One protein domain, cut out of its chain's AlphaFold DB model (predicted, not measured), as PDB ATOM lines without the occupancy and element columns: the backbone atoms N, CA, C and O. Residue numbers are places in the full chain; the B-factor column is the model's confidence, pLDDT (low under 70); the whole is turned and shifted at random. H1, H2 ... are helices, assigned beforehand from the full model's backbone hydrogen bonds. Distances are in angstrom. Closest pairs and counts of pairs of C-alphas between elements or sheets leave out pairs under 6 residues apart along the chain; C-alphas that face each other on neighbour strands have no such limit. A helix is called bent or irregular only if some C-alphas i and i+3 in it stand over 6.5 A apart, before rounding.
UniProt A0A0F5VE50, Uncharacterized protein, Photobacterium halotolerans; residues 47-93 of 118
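AT A GLANCE: This is residues 47 to 93 of the 118 residues of an uncharacterized protein of Photobacterium halotolerans (UniProt A0A0F5VE50). Two helices, H1 and H2, pack closely on each other and cross at a steep tilt while running the same way, joined by one long link, residues 61 to 80, that turns back after H1, runs past H1 on the side away from H2, and makes a wide loop before H2 begins. The turns of this link near Val 64 and Asp 78 lie at the two ends of the longest axis. The printed part has 47 residues with two named helices, H1 then H2, and no named strand; the class is all helix. It is compact, with a radius of gyration of the C-alphas of 10.0 A, yet elongated in outline, spanning 32 by 18 by 13 A.

HOW THE PARTS SIT: H1, residues 47 to 60, and H2, residues 81 to 92, touch, with 46 pairs of C-alphas within 8 A. Their closest C-alphas are those of Tyr 50 and Gly 88, 4.1 A apart. Their centres are 6.7 A apart. Their lines stand at a steep tilt of 44 degrees, and they run the same way. In both H1 and H2, every O i to N i+4 pair is within hydrogen-bond range.

IN THESE COORDINATES: H1 begins at C-alpha 47, at (553.384, 585.319, 463.187), and measures 20.1 A from first to last C-alpha, ending at Leu 60. After the link, H2 begins at Phe 81, with its C-alpha at (561.078, 585.472, 462.120). It measures 16.6 A and ends at C-alpha 92, at (553.220, 597.421, 470.532). Neither helix is bent or irregular.

THE WHOLE: The two C-alphas farthest apart are those of Val 64 and Asp 78, at 32.5 A. The first and last printed C-alphas, His 47 and Asp 93, are 17.2 A apart. The printed part has no cut. The link from H1 to H2, 20 residues, is long. The mean pLDDT of the printed part is 95.3, and no printed residue is under 70.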
ATOM      1  N   HIS A  47     554.359 585.184 462.093       91.50
ATOM      2  CA  HIS A  47     553.384 585.319 463.187       91.50
ATOM      3  C   HIS A  47     554.023 585.067 464.564       91.50
ATOM      4  O   HIS A  47     553.779 585.805 465.523       91.50
ATOM      5  N   PHE A  48     554.855 584.028 464.666       93.62
ATOM      6  CA  PHE A  48     555.583 583.705 465.888       93.62
ATOM      7  C   PHE A  48     556.562 584.816 466.285       93.62
ATOM      8  O   PHE A  48     556.594 585.216 467.452       93.62
ATOM      9  N   GLY A  49     557.305 585.355 465.311       95.94
ATOM     10  CA  GLY A  49     558.155 586.531 465.493       95.94
ATOM     11  C   GLY A  49     557.361 587.732 465.996       95.94
ATOM     12  O   GLY A  49     557.697 588.289 467.039       95.94
ATOM     13  N   TYR A  50     556.261 588.073 465.323       95.62
ATOM     14  CA  TYR A  50     555.388 589.201 465.662       95.62
ATOM     15  C   TYR A  50     554.891 589.154 467.105       95.62
ATOM     16  O   TYR A  50     555.004 590.140 467.836       95.62
ATOM     17  N   ASN A  51     554.401 587.999 467.553       94.69
ATOM     18  CA  ASN A  51     553.915 587.847 468.922       94.69
ATOM     19  C   ASN A  51     555.031 588.075 469.953       94.69
ATOM     20  O   ASN A  51     554.830 588.803 470.922       94.69
ATOM     21  N   GLN A  52     556.223 587.516 469.723       97.31
ATOM     22  CA  GLN A  52     557.380 587.717 470.604       97.31
ATOM     23  C   GLN A  52     557.897 589.161 470.601       97.31
ATOM     24  O   GLN A  52     558.273 589.697 471.648       97.31
ATOM     25  N   GLY A  53     557.898 589.807 469.436       97.69
ATOM     26  CA  GLY A  53     558.270 591.210 469.286       97.69
ATOM     27  C   GLY A  53     557.343 592.127 470.072       97.69
ATOM     28  O   GLY A  53     557.805 592.968 470.847       97.69
ATOM     29  N   CYS A  54     556.031 591.919 469.932       96.62
ATOM     30  CA  CYS A  54     555.029 592.664 470.687       96.62
ATOM     31  C   CYS A  54     555.190 592.447 472.197       96.62
ATOM     32  O   CYS A  54     555.208 593.423 472.947       96.62
ATOM     33  N   GLU A  55     555.379 591.201 472.643       97.06
ATOM     34  CA  GLU A  55     555.599 590.897 474.062       97.06
ATOM     35  C   GLU A  55     556.817 591.627 474.625       97.06
ATOM     36  O   GLU A  55     556.750 592.266 475.675       97.06
ATOM     37  N   SER A  56     557.905 591.631 473.855       97.94
ATOM     38  CA  SER A  56     559.135 592.327 474.210       97.94
ATOM     39  C   SER A  56     558.937 593.831 474.346       97.94
ATOM     40  O   SER A  56     559.455 594.434 475.285       97.94
ATOM     41  N   ALA A  57     558.183 594.452 473.435       97.75
ATOM     42  CA  ALA A  57     557.870 595.874 473.524       97.75
ATOM     43  C   ALA A  57     557.060 596.202 474.784       97.75
ATOM     44  O   ALA A  57     557.388 597.159 475.483       97.75
ATOM     45  N   LEU A  58     556.046 595.396 475.110       96.50
ATOM     46  CA  LEU A  58     555.219 595.589 476.304       96.50
ATOM     47  C   LEU A  58     556.029 595.404 477.595       96.50
ATOM     48  O   LEU A  58     555.925 596.231 478.507       96.50
ATOM     49  N   SER A  59     556.906 594.399 477.629       97.56
ATOM     50  CA  SER A  59     557.802 594.141 478.760       97.56
ATOM     51  C   SER A  59     558.750 595.317 479.003       97.56
ATOM     52  O   SER A  59     558.880 595.798 480.130       97.56
ATOM     53  N   LEU A  60     559.319 595.894 477.936       97.31
ATOM     54  CA  LEU A  60     560.160 597.096 478.018       97.31
ATOM     55  C   LEU A  60     559.404 598.349 478.500       97.31
ATOM     56  O   LEU A  60     560.036 599.295 478.972       97.31
ATOM     57  N   LYS A  61     558.068 598.375 478.404       96.19
ATOM     58  CA  LYS A  61     557.214 599.448 478.951       96.19
ATOM     59  C   LYS A  61     556.736 599.158 480.377       96.19
ATOM     60  O   LYS A  61     556.068 600.006 480.962       96.19
ATOM     61  N   GLY A  62     557.076 597.997 480.941       96.19
ATOM     62  CA  GLY A  62     556.666 597.591 482.284       96.19
ATOM     63  C   GLY A  62     555.204 597.153 482.381       96.19
ATOM     64  O   GLY A  62     554.609 597.268 483.451       96.19
ATOM     65  N   VAL A  63     554.607 596.681 481.282       92.69
ATOM     66  CA  VAL A  63     553.275 596.066 481.322       92.69
ATOM     67  C   VAL A  63     553.364 594.759 482.115       92.69
ATOM     68  O   VAL A  63     554.245 593.935 481.873       92.69
ATOM     69  N   VAL A  64     552.467 594.580 483.085       93.06
ATOM     70  CA  VAL A  64     552.418 593.365 483.915       93.06
ATOM     71  C   VAL A  64     552.177 592.122 483.058       93.06
ATOM     72  O   VAL A  64     551.535 592.206 482.014       93.06
ATOM     73  N   ASP A  65     552.694 590.980 483.510       92.06
ATOM     74  CA  ASP A  65     552.548 589.680 482.845       92.06
ATOM     75  C   ASP A  65     553.087 589.635 481.403       92.06
ATOM     76  O   ASP A  65     552.547 588.924 480.559       92.06
ATOM     77  N   THR A  66     554.158 590.389 481.121       93.06
ATOM     78  CA  THR A  66     554.861 590.348 479.829       93.06
ATOM     79  C   THR A  66     556.362 590.128 479.994       93.06
ATOM     80  O   THR A  66     556.990 590.638 480.926       93.06
ATOM     81  N   GLU A  67     556.957 589.380 479.067       95.81
ATOM     82  CA  GLU A  67     558.377 589.015 479.080       95.81
ATOM     83  C   GLU A  67     559.088 589.472 477.799       95.81
ATOM     84  O   GLU A  67     558.528 589.462 476.703       95.81
ATOM     85  N   TYR A  68     560.360 589.857 477.926       96.25
ATOM     86  CA  TYR A  68     561.210 590.037 476.757       96.25
ATOM     87  C   TYR A  68     561.509 588.678 476.118       96.25
ATOM     88  O   TYR A  68     562.233 587.860 476.681       96.25
ATOM     89  N   MET A  69     560.997 588.463 474.910       92.69
ATOM     90  CA  MET A  69     561.143 587.212 474.176       92.69
ATOM     91  C   MET A  69     561.759 587.471 472.806       92.69
ATOM     92  O   MET A  69     561.184 588.165 471.969       92.69
ATOM     93  N   LYS A  70     562.928 586.885 472.551       96.69
ATOM     94  CA  LYS A  70     563.473 586.751 471.199       96.69
ATOM     95  C   LYS A  70     564.144 585.393 471.071       96.69
ATOM     96  O   LYS A  70     565.230 585.187 471.610       96.69
ATOM     97  N   ASP A  71     563.480 584.477 470.377       95.75
ATOM     98  CA  ASP A  71     563.977 583.121 470.154       95.75
ATOM     99  C   ASP A  71     565.339 583.128 469.443       95.75
ATOM    100  O   ASP A  71     565.476 583.541 468.289       95.75
ATOM    101  N   ILE A  72     566.363 582.652 470.150       96.19
ATOM    102  CA  ILE A  72     567.742 582.606 469.663       96.19
ATOM    103  C   ILE A  72     567.949 581.597 468.531       96.19
ATOM    104  O   ILE A  72     568.885 581.769 467.756       96.19
ATOM    105  N   ALA A  73     567.109 580.563 468.427       96.00
ATOM    106  CA  ALA A  73     567.210 579.553 467.377       96.00
ATOM    107  C   ALA A  73     566.727 580.094 466.025       96.00
ATOM    108  O   ALA A  73     567.186 579.641 464.978       96.00
ATOM    109  N   LEU A  74     565.821 581.075 466.050       95.12
ATOM    110  CA  LEU A  74     565.286 581.726 464.855       95.12
ATOM    111  C   LEU A  74     565.921 583.099 464.589       95.12
ATOM    112  O   LEU A  74     565.837 583.617 463.469       95.12
ATOM    113  N   ASN A  75     566.587 583.689 465.585       93.12
ATOM    114  CA  ASN A  75     567.336 584.930 465.433       93.12
ATOM    115  C   ASN A  75     568.430 584.776 464.364       93.12
ATOM    116  O   ASN A  75     569.230 583.846 464.406       93.12
ATOM    117  N   ASN A  76     568.474 585.706 463.410       91.31
ATOM    118  CA  ASN A  76     569.338 585.655 462.221       91.31
ATOM    119  C   ASN A  76     569.200 584.395 461.339       91.31
ATOM    120  O   ASN A  76     570.113 584.092 460.574       91.31
ATOM    121  N   SER A  77     568.096 583.650 461.434       91.94
ATOM    122  CA  SER A  77     567.780 582.611 460.447       91.94
ATOM    123  C   SER A  77     567.298 583.228 459.127       91.94
ATOM    124  O   SER A  77     566.777 584.344 459.123       91.94
ATOM    125  N   ASP A  78     567.373 582.466 458.032       91.88
ATOM    126  CA  ASP A  78     566.828 582.838 456.710       91.88
ATOM    127  C   ASP A  78     565.283 582.747 456.642       91.88
ATOM    128  O   ASP A  78     564.689 582.623 455.573       91.88
ATOM    129  N   THR A  79     564.613 582.769 457.796       91.44
ATOM    130  CA  THR A  79     563.151 582.783 457.906       91.44
ATOM    131  C   THR A  79     562.637 584.206 458.116       91.44
ATOM    132  O   THR A  79     563.387 585.124 458.448       91.44
ATOM    133  N   ARG A  80     561.318 584.394 458.024       92.69
ATOM    134  CA  ARG A  80     560.661 585.683 458.292       92.69
ATOM    135  C   ARG A  80     560.511 586.014 459.783       92.69
ATOM    136  O   ARG A  80     559.802 586.950 460.141       92.69
ATOM    137  N   PHE A  81     561.182 585.277 460.673       95.94
ATOM    138  CA  PHE A  81     561.078 585.472 462.120       95.94
ATOM    139  C   PHE A  81     561.486 586.882 462.556       95.94
ATOM    140  O   PHE A  81     560.766 587.521 463.319       95.94
ATOM    141  N   ASN A  82     562.638 587.368 462.082       96.94
ATOM    142  CA  ASN A  82     563.153 588.676 462.502       96.94
ATOM    143  C   ASN A  82     562.299 589.825 461.962       96.94
ATOM    144  O   ASN A  82     562.048 590.768 462.702       96.94
ATOM    145  N   GLU A  83     561.807 589.696 460.726       95.81
ATOM    146  CA  GLU A  83     560.839 590.624 460.128       95.81
ATOM    147  C   GLU A  83     559.589 590.727 461.010       95.81
ATOM    148  O   GLU A  83     559.254 591.809 461.488       95.81
ATOM    149  N   GLY A  84     558.975 589.584 461.338       95.25
ATOM    150  CA  GLY A  84     557.832 589.545 462.243       95.25
ATOM    151  C   GLY A  84     558.149 590.162 463.606       95.25
ATOM    152  O   GLY A  84     557.376 590.974 464.104       95.25
ATOM    153  N   TRP A  85     559.293 589.823 464.209       97.69
ATOM    154  CA  TRP A  85     559.694 590.331 465.526       97.69
ATOM    155  C   TRP A  85     559.853 591.855 465.559       97.69
ATOM    156  O   TRP A  85     559.358 592.501 466.485       97.69
ATOM    157  N   ASP A  86     560.497 592.445 464.555       97.50
ATOM    158  CA  ASP A  86     560.666 593.898 464.473       97.50
ATOM    159  C   ASP A  86     559.319 594.613 464.255       97.50
ATOM    160  O   ASP A  86     559.034 595.623 464.917       97.50
ATOM    161  N   ASP A  87     558.449 594.052 463.413       96.38
ATOM    162  CA  ASP A  87     557.115 594.598 463.149       96.38
ATOM    163  C   ASP A  87     556.208 594.515 464.382       96.38
ATOM    164  O   ASP A  87     555.563 595.499 464.756       96.38
ATOM    165  N   GLY A  88     556.208 593.380 465.085       95.69
ATOM    166  CA  GLY A  88     555.457 593.201 466.328       95.69
ATOM    167  C   GLY A  88     555.930 594.133 467.441       95.69
ATOM    168  O   GLY A  88     555.114 594.740 468.141       95.69
ATOM    169  N   LYS A  89     557.250 594.310 467.574       97.81
ATOM    170  CA  LYS A  89     557.830 595.263 468.526       97.81
ATOM    171  C   LYS A  89     557.370 596.687 468.223       97.81
ATOM    172  O   LYS A  89     556.957 597.403 469.133       97.81
ATOM    173  N   THR A  90     557.409 597.085 466.952       97.62
ATOM    174  CA  THR A  90     556.952 598.407 466.501       97.62
ATOM    175  C   THR A  90     555.460 598.600 466.766       97.62
ATOM    176  O   THR A  90     555.053 599.642 467.280       97.62
ATOM    177  N   ALA A  91     554.641 597.583 466.489       94.50
ATOM    178  CA  ALA A  91     553.197 597.641 466.679       94.50
ATOM    179  C   ALA A  91     552.797 597.893 468.145       94.50
ATOM    180  O   ALA A  91     551.828 598.607 468.403       94.50
ATOM    181  N   CYS A  92     553.545 597.344 469.106       94.00
ATOM    182  CA  CYS A  92     553.220 597.421 470.532       94.00
ATOM    183  C   CYS A  92     554.053 598.450 471.325       94.00
ATOM    184  O   CYS A  92     553.896 598.555 472.544       94.00
ATOM    185  N   ASP A  93     554.893 599.264 470.668       94.44
ATOM    186  CA  ASP A  93     555.780 600.237 471.334       94.44
ATOM    187  C   ASP A  93     555.025 601.359 472.080       94.44
ATOM    188  O   ASP A  93     555.558 602.002 472.989       94.44
TER     189      ASP A  93